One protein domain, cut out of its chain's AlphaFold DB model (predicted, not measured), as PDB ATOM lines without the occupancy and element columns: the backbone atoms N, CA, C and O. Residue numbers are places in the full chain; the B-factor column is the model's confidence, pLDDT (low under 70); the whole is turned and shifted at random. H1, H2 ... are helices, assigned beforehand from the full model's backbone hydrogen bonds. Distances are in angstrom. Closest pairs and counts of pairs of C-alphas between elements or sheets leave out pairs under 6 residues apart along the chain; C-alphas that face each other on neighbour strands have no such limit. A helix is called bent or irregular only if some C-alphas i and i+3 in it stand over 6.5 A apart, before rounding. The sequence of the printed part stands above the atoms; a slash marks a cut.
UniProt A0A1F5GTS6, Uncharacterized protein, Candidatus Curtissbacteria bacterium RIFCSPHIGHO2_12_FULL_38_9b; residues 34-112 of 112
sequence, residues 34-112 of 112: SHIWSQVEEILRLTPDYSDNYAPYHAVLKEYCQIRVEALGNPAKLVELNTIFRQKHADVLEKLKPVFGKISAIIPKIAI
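Overview. This is residues 34 to 112 of the 112 residues of an uncharacterized protein of Candidatus Curtissbacteria bacterium RIFCSPHIGHO2_12_FULL_38_9b (UniProt A0A1F5GTS6). A kinked helix, H2, makes the core, with H1 packed on it, H4 crossing it, and H3 folded back along its last residues. The 79 printed residues hold four named helices, H1 to H4, no named strand: all helix, compact, radius of gyration of the C-alphas 12.0 A, spans 34 by 29 by 18 A.

Along the chain. H2, residues 50 to 70, is 24.8 A long and irregular: C-alphas 56 and 59 are 8.0 A apart. H1 is residues 34 to 45, from C-alpha 34 at (223.556, 163.714, 157.782). H3 is residues 75 to 88. H4, residues 93 to 110, is 23.8 A long, ends at C-alpha 110 (234.450, 168.574, 159.593) and is irregular: C-alphas 95 and 98 are 7.5 A apart.

Arrangement. The hub H2 touches H4, closest C-alphas Cys 65 and Ile 103, 6.4 A, at a steep tilt of 51 degrees, the same way. H1 and H2 form a helical hairpin, only just steep at 38 degrees. H2, with residues 64 to 70 alone, touches H3. H1 and H3 are apart. O i to N i+4 pairs are within hydrogen-bond range throughout H1 and H3, 11 of 17 in H2, 9 of 14 in H4.

Size, cuts and confidence. The farthest C-alphas, Asp 52 and Ala 76, are 34.4 A apart. The printed part has no cut; the three links are tight. Residue 112 is under pLDDT 70.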
ATOM      1  N   SER A  34     223.464 164.398 159.071       83.38
ATOM      2  CA  SER A  34     223.556 163.714 157.782       83.38
ATOM      3  C   SER A  34     224.660 164.298 156.907       83.38
ATOM      4  O   SER A  34     225.266 163.554 156.150       83.38
ATOM      5  N   HIS A  35     224.968 165.592 157.044       86.12
ATOM      6  CA  HIS A  35     226.060 166.221 156.309       86.12
ATOM      7  C   HIS A  35     227.428 165.689 156.751       86.12
ATOM      8  O   HIS A  35     228.252 165.348 155.907       86.12
ATOM      9  N   ILE A  36     227.639 165.559 158.067       88.50
ATOM     10  CA  ILE A  36     228.873 164.989 158.625       88.50
ATOM     11  C   ILE A  36     229.014 163.538 158.167       88.50
ATOM     12  O   ILE A  36     230.077 163.140 157.698       88.50
ATOM     13  N   TRP A  37     227.935 162.751 158.258       93.62
ATOM     14  CA  TRP A  37     227.971 161.359 157.816       93.62
ATOM     15  C   TRP A  37     228.292 161.223 156.329       93.62
ATOM     16  O   TRP A  37     229.160 160.428 155.989       93.62
ATOM     17  N   SER A  38     227.657 162.013 155.459       91.81
ATOM     18  CA  SER A  38     227.921 161.961 154.017       91.81
ATOM     19  C   SER A  38     229.384 162.259 153.685       91.81
ATOM     20  O   SER A  38     229.981 161.525 152.905       91.81
ATOM     21  N   GLN A  39     229.996 163.262 154.322       92.31
ATOM     22  CA  GLN A  39     231.417 163.565 154.103       92.31
ATOM     23  C   GLN A  39     232.340 162.446 154.594       92.31
ATOM     24  O   GLN A  39     233.315 162.094 153.928       92.31
ATOM     25  N   VAL A  40     232.042 161.860 155.757       93.31
ATOM     26  CA  VAL A  40     232.797 160.705 156.260       93.31
ATOM     27  C   VAL A  40     232.661 159.533 155.300       93.31
ATOM     28  O   VAL A  40     233.663 158.915 154.950       93.31
ATOM     29  N   GLU A  41     231.447 159.243 154.846       93.00
ATOM     30  CA  GLU A  41     231.170 158.143 153.935       93.00
ATOM     31  C   GLU A  41     231.910 158.301 152.601       93.00
ATOM     32  O   GLU A  41     232.517 157.337 152.136       93.00
ATOM     33  N   GLU A  42     231.926 159.500 152.015       92.25
ATOM     34  CA  GLU A  42     232.702 159.791 150.804       92.25
ATOM     35  C   GLU A  42     234.184 159.453 150.989       92.25
ATOM     36  O   GLU A  42     234.766 158.761 150.156       92.25
ATOM     37  N   ILE A  43     234.787 159.850 152.113       90.81
ATOM     38  CA  ILE A  43     236.201 159.563 152.386       90.81
ATOM     39  C   ILE A  43     236.431 158.071 152.656       90.81
ATOM     40  O   ILE A  43     237.456 157.512 152.259       90.81
ATOM     41  N   LEU A  44     235.493 157.397 153.324       92.00
ATOM     42  CA  LEU A  44     235.599 155.963 153.576       92.00
ATOM     43  C   LEU A  44     235.527 155.154 152.282       92.00
ATOM     44  O   LEU A  44     236.310 154.216 152.144       92.00
ATOM     45  N   ARG A  45     234.686 155.558 151.323       91.12
ATOM     46  CA  ARG A  45     234.587 154.938 149.991       91.12
ATOM     47  C   ARG A  45     235.877 155.037 149.173       91.12
ATOM     48  O   ARG A  45     236.078 154.219 148.286       91.12
ATOM     49  N   LEU A  46     236.772 155.974 149.499       90.69
ATOM     50  CA  LEU A  46     238.122 156.049 148.918       90.69
ATOM     51  C   LEU A  46     239.104 155.041 149.542       90.69
ATOM     52  O   LEU A  46     240.269 154.980 149.155       90.69
ATOM     53  N   THR A  47     238.683 154.280 150.553       88.38
ATOM     54  CA  THR A  47     239.505 153.216 151.136       88.38
ATOM     55  C   THR A  47     239.504 152.006 150.205       88.38
ATOM     56  O   THR A  47     238.424 151.606 149.766       88.38
ATOM     57  N   PRO A  48     240.673 151.390 149.945       89.19
ATOM     58  CA  PRO A  48     240.732 150.124 149.225       89.19
ATOM     59  C   PRO A  48     239.793 149.088 149.845       89.19
ATOM     60  O   PRO A  48     239.656 149.023 151.070       89.19
ATOM     61  N   ASP A  49     239.127 148.326 148.983       88.19
ATOM     62  CA  ASP A  49     238.219 147.232 149.342       88.19
ATOM     63  C   ASP A  49     237.038 147.646 150.238       88.19
ATOM     64  O   ASP A  49     236.465 146.821 150.954       88.19
ATOM     65  N   TYR A  50     236.647 148.930 150.226       89.31
ATOM     66  CA  TYR A  50     235.560 149.413 151.078       89.31
ATOM     67  C   TYR A  50     234.223 148.736 150.802       89.31
ATOM     68  O   TYR A  50     233.550 148.343 151.756       89.31
ATOM     69  N   SER A  51     233.850 148.581 149.531       89.62
ATOM     70  CA  SER A  51     232.603 147.913 149.140       89.62
ATOM     71  C   SER A  51     232.509 146.500 149.707       89.62
ATOM     72  O   SER A  51     231.452 146.102 150.189       89.62
ATOM     73  N   ASP A  52     233.626 145.783 149.709       90.12
ATOM     74  CA  ASP A  52     233.627 144.344 149.945       90.12
ATOM     75  C   ASP A  52     233.848 144.036 151.430       90.12
ATOM     76  O   ASP A  52     233.206 143.155 152.002       90.12
ATOM     77  N   ASN A  53     234.710 144.812 152.096       90.75
ATOM     78  CA  ASN A  53     235.145 144.525 153.460       90.75
ATOM     79  C   ASN A  53     234.494 145.394 154.535       90.75
ATOM     80  O   ASN A  53     234.380 144.941 155.678       90.75
ATOM     81  N   TYR A  54     234.074 146.620 154.209       92.12
ATOM     82  CA  TYR A  54     233.655 147.609 155.210       92.12
ATOM     83  C   TYR A  54     232.197 148.054 155.057       92.12
ATOM     84  O   TYR A  54     231.533 148.286 156.067       92.12
ATOM     85  N   ALA A  55     231.664 148.114 153.833       90.75
ATOM     86  CA  ALA A  55     230.276 148.492 153.574       90.75
ATOM     87  C   ALA A  55     229.237 147.602 154.289       90.75
ATOM     88  O   ALA A  55     228.258 148.163 154.787       90.75
ATOM     89  N   PRO A  56     229.437 146.276 154.465       94.69
ATOM     90  CA  PRO A  56     228.522 145.458 155.269       94.69
ATOM     91  C   PRO A  56     228.385 145.934 156.725       94.69
ATOM     92  O   PRO A  56     227.355 145.723 157.358       94.69
ATOM     93  N   TYR A  57     229.394 146.637 157.250       94.44
ATOM     94  CA  TYR A  57     229.420 147.173 158.613       94.44
ATOM     95  C   TYR A  57     229.041 148.657 158.677       94.44
ATOM     96  O   TYR A  57     229.359 149.341 159.652       94.44
ATOM     97  N   HIS A  58     228.343 149.176 157.662       92.25
ATOM     98  CA  HIS A  58     227.952 150.585 157.568       92.25
ATOM     99  C   HIS A  58     227.279 151.111 158.845       92.25
ATOM    100  O   HIS A  58     227.592 152.207 159.306       92.25
ATOM    101  N   ALA A  59     226.394 150.319 159.460       91.12
ATOM    102  CA  ALA A  59     225.730 150.691 160.709       91.12
ATOM    103  C   ALA A  59     226.723 150.886 161.872       91.12
ATOM    104  O   ALA A  59     226.629 151.874 162.598       91.12
ATOM    105  N   VAL A  60     227.711 149.995 162.000       94.50
ATOM    106  CA  VAL A  60     228.765 150.054 163.026       94.50
ATOM    107  C   VAL A  60     229.664 151.271 162.809       94.50
ATOM    108  O   VAL A  60     229.962 152.009 163.747       94.50
ATOM    109  N   LEU A  61     230.056 151.531 161.556       94.50
ATOM    110  CA  LEU A  61     230.856 152.703 161.187       94.50
ATOM    111  C   LEU A  61     230.112 154.011 161.489       94.50
ATOM    112  O   LEU A  61     230.710 154.960 161.997       94.50
ATOM    113  N   LYS A  62     228.804 154.048 161.224       93.25
ATOM    114  CA  LYS A  62     227.943 155.197 161.519       93.25
ATOM    115  C   LYS A  62     227.782 155.438 163.019       93.25
ATOM    116  O   LYS A  62     227.861 156.584 163.452       93.25
ATOM    117  N   GLU A  63     227.611 154.382 163.810       93.06
ATOM    118  CA  GLU A  63     227.563 154.466 165.277       93.06
ATOM    119  C   GLU A  63     228.894 154.977 165.848       93.06
ATOM    120  O   GLU A  63     228.916 155.918 166.639       93.06
ATOM    121  N   TYR A  64     230.019 154.441 165.373       94.69
ATOM    122  CA  TYR A  64     231.341 154.914 165.774       94.69
ATOM    123  C   TYR A  64     231.559 156.393 165.427       94.69
ATOM    124  O   TYR A  64     232.073 157.171 166.231       94.69
ATOM    125  N   CYS A  65     231.128 156.802 164.235       94.19
ATOM    126  CA  CYS A  65     231.159 158.187 163.791       94.19
ATOM    127  C   CYS A  65     230.340 159.100 164.718       94.19
ATOM    128  O   CYS A  65     230.839 160.140 165.153       94.19
ATOM    129  N   GLN A  66     229.136 158.671 165.106       91.81
ATOM    130  CA  GLN A  66     228.286 159.406 166.041       91.81
ATOM    131  C   GLN A  66     228.969 159.623 167.394       91.81
ATOM    132  O   GLN A  66     228.984 160.745 167.895       91.81
ATOM    133  N   ILE A  67     229.608 158.588 167.947       92.31
ATOM    134  CA  ILE A  67     230.358 158.680 169.210       92.31
ATOM    135  C   ILE A  67     231.451 159.749 169.127       92.31
ATOM    136  O   ILE A  67     231.621 160.548 170.050       92.31
ATOM    137  N   ARG A  68     232.186 159.796 168.008       92.94
ATOM    138  CA  ARG A  68     233.257 160.781 167.799       92.94
ATOM    139  C   ARG A  68     232.729 162.211 167.726       92.94
ATOM    140  O   ARG A  68     233.369 163.101 168.278       92.94
ATOM    141  N   VAL A  69     231.580 162.427 167.086       90.19
ATOM    142  CA  VAL A  69     230.927 163.746 167.034       90.19
ATOM    143  C   VAL A  69     230.412 164.148 168.414       90.19
ATOM    144  O   VAL A  69     230.645 165.264 168.865       90.19
ATOM    145  N   GLU A  70     229.729 163.241 169.109       87.50
ATOM    146  CA  GLU A  70     229.097 163.527 170.398       87.50
ATOM    147  C   GLU A  70     230.067 163.815 171.536       87.50
ATOM    148  O   GLU A  70     229.703 164.507 172.492       87.50
ATOM    149  N   ALA A  71     231.258 163.233 171.465       89.31
ATOM    150  CA  ALA A  71     232.308 163.419 172.450       89.31
ATOM    151  C   ALA A  71     233.377 164.424 171.993       89.31
ATOM    152  O   ALA A  71     234.430 164.538 172.625       89.31
ATOM    153  N   LEU A  72     233.134 165.156 170.900       89.12
ATOM    154  CA  LEU A  72     234.065 166.161 170.403       89.12
ATOM    155  C   LEU A  72     234.313 167.223 171.486       89.12
ATOM    156  O   LEU A  72     233.380 167.842 171.994       89.12
ATOM    157  N   GLY A  73     235.576 167.399 171.873       85.88
ATOM    158  CA  GLY A  73     235.966 168.308 172.956       85.88
ATOM    159  C   GLY A  73     235.678 167.800 174.379       85.88
ATOM    160  O   GLY A  73     235.967 168.519 175.329       85.88
ATOM    161  N   ASN A  74     235.163 166.574 174.557       91.00
ATOM    162  CA  ASN A  74     234.926 165.956 175.867       91.00
ATOM    163  C   ASN A  74     235.572 164.553 175.957       91.00
ATOM    164  O   ASN A  74     234.928 163.543 175.650       91.00
ATOM    165  N   PRO A  75     236.838 164.466 176.412       91.06
ATOM    166  CA  PRO A  75     237.563 163.198 176.510       91.06
ATOM    167  C   PRO A  75     236.919 162.172 177.452       91.06
ATOM    168  O   PRO A  75     236.957 160.981 177.157       91.06
ATOM    169  N   ALA A  76     236.304 162.609 178.556       92.06
ATOM    170  CA  ALA A  76     235.670 161.701 179.517       92.06
ATOM    171  C   ALA A  76     234.466 160.983 178.889       92.06
ATOM    172  O   ALA A  76     234.386 159.754 178.916       92.06
ATOM    173  N   LYS A  77     233.597 161.744 178.210       90.19
ATOM    174  CA  LYS A  77     232.451 161.195 177.470       90.19
ATOM    175  C   LYS A  77     232.894 160.243 176.353       90.19
ATOM    176  O   LYS A  77     232.237 159.241 176.084       90.19
ATOM    177  N   LEU A  78     234.029 160.526 175.710       92.56
ATOM    178  CA  LEU A  78     234.571 159.661 174.662       92.56
ATOM    179  C   LEU A  78     234.976 158.282 175.200       92.56
ATOM    180  O   LEU A  78     234.775 157.281 174.514       92.56
ATOM    181  N   VAL A  79     235.573 158.226 176.392       93.75
ATOM    182  CA  VAL A  79     235.976 156.964 177.032       93.75
ATOM    183  C   VAL A  79     234.750 156.129 177.388       93.75
ATOM    184  O   VAL A  79     234.708 154.941 177.064       93.75
ATOM    185  N   GLU A  80     233.743 156.757 177.991       93.12
ATOM    186  CA  GLU A  80     232.481 156.111 178.359       93.12
ATOM    187  C   GLU A  80     231.795 155.484 177.136       93.12
ATOM    188  O   GLU A  80     231.594 154.268 177.081       93.12
ATOM    189  N   LEU A  81     231.534 156.289 176.101       92.19
ATOM    190  CA  LEU A  81     230.857 155.827 174.890       92.19
ATOM    191  C   LEU A  81     231.664 154.762 174.133       92.19
ATOM    192  O   LEU A  81     231.091 153.794 173.632       92.19
ATOM    193  N   ASN A  82     232.996 154.892 174.069       93.31
ATOM    194  CA  ASN A  82     233.841 153.862 173.456       93.31
ATOM    195  C   ASN A  82     233.804 152.543 174.226       93.31
ATOM    196  O   ASN A  82     233.904 151.491 173.602       93.31
ATOM    197  N   THR A  83     233.694 152.581 175.552       93.69
ATOM    198  CA  THR A  83     233.630 151.360 176.365       93.69
ATOM    199  C   THR A  83     232.374 150.566 176.018       93.69
ATOM    200  O   THR A  83     232.473 149.386 175.685       93.69
ATOM    201  N   ILE A  84     231.220 151.237 175.969       93.81
ATOM    202  CA  ILE A  84     229.935 150.633 175.585       93.81
ATOM    203  C   ILE A  84     229.995 150.103 174.144       93.81
ATOM    204  O   ILE A  84     229.637 148.958 173.872       93.81
ATOM    205  N   PHE A  85     230.509 150.909 173.213       94.12
ATOM    206  CA  PHE A  85     230.636 150.526 171.806       94.12
ATOM    207  C   PHE A  85     231.511 149.287 171.606       94.12
ATOM    208  O   PHE A  85     231.157 148.387 170.846       94.12
ATOM    209  N   ARG A  86     232.653 149.222 172.301       93.81
ATOM    210  CA  ARG A  86     233.580 148.092 172.203       93.81
ATOM    211  C   ARG A  86     232.981 146.805 172.750       93.81
ATOM    212  O   ARG A  86     233.227 145.757 172.172       93.81
ATOM    213  N   GLN A  87     232.200 146.883 173.826       94.31
ATOM    214  CA  GLN A  87     231.483 145.725 174.365       94.31
ATOM    215  C   GLN A  87     230.437 145.203 173.373       94.31
ATOM    216  O   GLN A  87     230.307 143.997 173.200       94.31
ATOM    217  N   LYS A  88     229.727 146.108 172.689       94.25
ATOM    218  CA  LYS A  88     228.660 145.768 171.739       94.25
ATOM    219  C   LYS A  88     229.163 145.134 170.436       94.25
ATOM    220  O   LYS A  88     228.483 144.271 169.899       94.25
ATOM    221  N   HIS A  89     230.318 145.573 169.932       95.25
ATOM    222  CA  HIS A  89     230.824 145.226 168.591       95.25
ATOM    223  C   HIS A  89     232.183 144.515 168.619       95.25
ATOM    224  O   HIS A  89     232.961 144.629 167.670       95.25
ATOM    225  N   ALA A  90     232.511 143.846 169.730       93.00
ATOM    226  CA  ALA A  90     233.829 143.256 169.993       93.00
ATOM    227  C   ALA A  90     234.327 142.328 168.867       93.00
ATOM    228  O   ALA A  90     235.522 142.290 168.579       93.00
ATOM    229  N   ASP A  91     233.407 141.628 168.212       92.88
ATOM    230  CA  ASP A  91     233.626 140.665 167.133       92.88
ATOM    231  C   ASP A  91     234.131 141.293 165.823       92.88
ATOM    232  O   ASP A  91     234.811 140.630 165.040       92.88
ATOM    233  N   VAL A  92     233.854 142.580 165.591       92.81
ATOM    234  CA  VAL A  92     234.202 143.274 164.336       92.81
ATOM    235  C   VAL A  92     235.278 144.349 164.503       92.81
ATOM    236  O   VAL A  92     235.751 144.899 163.505       92.81
ATOM    237  N   LEU A  93     235.706 144.654 165.735       91.88
ATOM    238  CA  LEU A  93     236.611 145.781 166.007       91.88
ATOM    239  C   LEU A  93     237.948 145.686 165.271       91.88
ATOM    240  O   LEU A  93     238.382 146.675 164.682       91.88
ATOM    241  N   GLU A  94     238.601 144.521 165.295       90.56
ATOM    242  CA  GLU A  94     239.911 144.355 164.649       90.56
ATOM    243  C   GLU A  94     239.804 144.481 163.127       90.56
ATOM    244  O   GLU A  94     240.646 145.128 162.505       90.56
ATOM    245  N   LYS A  95     238.714 143.978 162.532       91.88
ATOM    246  CA  LYS A  95     238.448 144.129 161.095       91.88
ATOM    247  C   LYS A  95     238.243 145.594 160.705       91.88
ATOM    248  O   LYS A  95     238.741 146.031 159.675       91.88
ATOM    249  N   LEU A  96     237.532 146.370 161.524       93.62
ATOM    250  CA  LEU A  96     237.178 147.765 161.225       93.62
ATOM    251  C   LEU A  96     238.222 148.794 161.685       93.62
ATOM    252  O   LEU A  96     238.111 149.982 161.374       93.62
ATOM    253  N   LYS A  97     239.269 148.363 162.387       91.00
ATOM    254  CA  LYS A  97     240.348 149.218 162.898       91.00
ATOM    255  C   LYS A  97     240.945 150.181 161.856       91.00
ATOM    256  O   LYS A  97     241.109 151.357 162.202       91.00
ATOM    257  N   PRO A  98     241.200 149.781 160.588       90.00
ATOM    258  CA  PRO A  98     241.733 150.697 159.578       90.00
ATOM    259  C   PRO A  98     240.798 151.879 159.283       90.00
ATOM    260  O   PRO A  98     241.238 153.027 159.200       90.00
ATOM    261  N   VAL A  99     239.492 151.623 159.172       92.25
ATOM    262  CA  VAL A  99     238.486 152.658 158.889       92.25
ATOM    263  C   VAL A  99     238.127 153.475 160.134       92.25
ATOM    264  O   VAL A  99     237.932 154.686 160.028       92.25
ATOM    265  N   PHE A 100     238.164 152.889 161.335       94.06
ATOM    266  CA  PHE A 100     238.025 153.637 162.591       94.06
ATOM    267  C   PHE A 100     239.120 154.691 162.787       94.06
ATOM    268  O   PHE A 100     238.832 155.797 163.261       94.06
ATOM    269  N   GLY A 101     240.363 154.384 162.403       90.75
ATOM    270  CA  GLY A 101     241.460 155.355 162.412       90.75
ATOM    271  C   GLY A 101     241.149 156.570 161.533       90.75
ATOM    272  O   GLY A 101     241.262 157.709 161.989       90.75
ATOM    273  N   LYS A 102     240.649 156.330 160.313       91.94
ATOM    274  CA  LYS A 102     240.247 157.393 159.380       91.94
ATOM    275  C   LYS A 102     239.127 158.265 159.942       91.94
ATOM    276  O   LYS A 102     239.280 159.483 159.973       91.94
ATOM    277  N   ILE A 103     238.046 157.663 160.451       93.25
ATOM    278  CA  ILE A 103     236.930 158.412 161.057       93.25
ATOM    279  C   ILE A 103     237.452 159.325 162.173       93.25
ATOM    280  O   ILE A 103     237.151 160.516 162.200       93.25
ATOM    281  N   SER A 104     238.302 158.795 163.056       92.12
ATOM    282  CA  SER A 104     238.847 159.551 164.193       92.12
ATOM    283  C   SER A 104     239.686 160.761 163.757       92.12
ATOM    284  O   SER A 104     239.687 161.778 164.444       92.12
ATOM    285  N   ALA A 105     240.370 160.671 162.612       91.31
ATOM    286  CA  ALA A 105     241.185 161.753 162.062       91.31
ATOM    287  C   ALA A 105     240.372 162.817 161.299       91.31
ATOM    288  O   ALA A 105     240.803 163.968 161.199       91.31
ATOM    289  N   ILE A 106     239.224 162.439 160.731       92.00
ATOM    290  CA  ILE A 106     238.393 163.320 159.897       92.00
ATOM    291  C   ILE A 106     237.444 164.154 160.755       92.00
ATOM    292  O   ILE A 106     237.292 165.344 160.495       92.00
ATOM    293  N   ILE A 107     236.833 163.564 161.787       90.44
ATOM    294  CA  ILE A 107     235.770 164.220 162.566       90.44
ATOM    295  C   ILE A 107     236.159 165.596 163.122       90.44
ATOM    296  O   ILE A 107     235.389 166.535 162.914       90.44
ATOM    297  N   PRO A 108     237.348 165.793 163.727       87.31
ATOM    298  CA  PRO A 108     237.755 167.116 164.198       87.31
ATOM    299  C   PRO A 108     237.867 168.174 163.090       87.31
ATOM    300  O   PRO A 108     237.861 169.356 163.391       87.31
ATOM    301  N   LYS A 109     237.986 167.778 161.818       88.12
ATOM    302  CA  LYS A 109     238.135 168.704 160.683       88.12
ATOM    303  C   LYS A 109     236.801 169.153 160.091       88.12
ATOM    304  O   LYS A 109     236.761 170.194 159.451       88.12
ATOM    305  N   ILE A 110     235.744 168.359 160.266       85.19
ATOM    306  CA  ILE A 110     234.450 168.574 159.593       85.19
ATOM    307  C   ILE A 110     233.296 168.891 160.550       85.19
ATOM    308  O   ILE A 110     232.241 169.342 160.111       85.19
ATOM    309  N   ALA A 111     233.466 168.632 161.849       75.19
ATOM    310  CA  ALA A 111     232.431 168.844 162.862       75.19
ATOM    311  C   ALA A 111     232.564 170.181 163.628       75.19
ATOM    312  O   ALA A 111     231.746 170.444 164.512       75.19
ATOM    313  N   ILE A 112     233.570 171.004 163.297       64.94
ATOM    314  CA  ILE A 112     233.820 172.356 163.844       64.94
ATOM    315  C   ILE A 112     233.205 173.403 162.908       64.94
ATOM    316  O   ILE A 112     232.523 174.328 163.413       64.94
TER     317      ILE A 112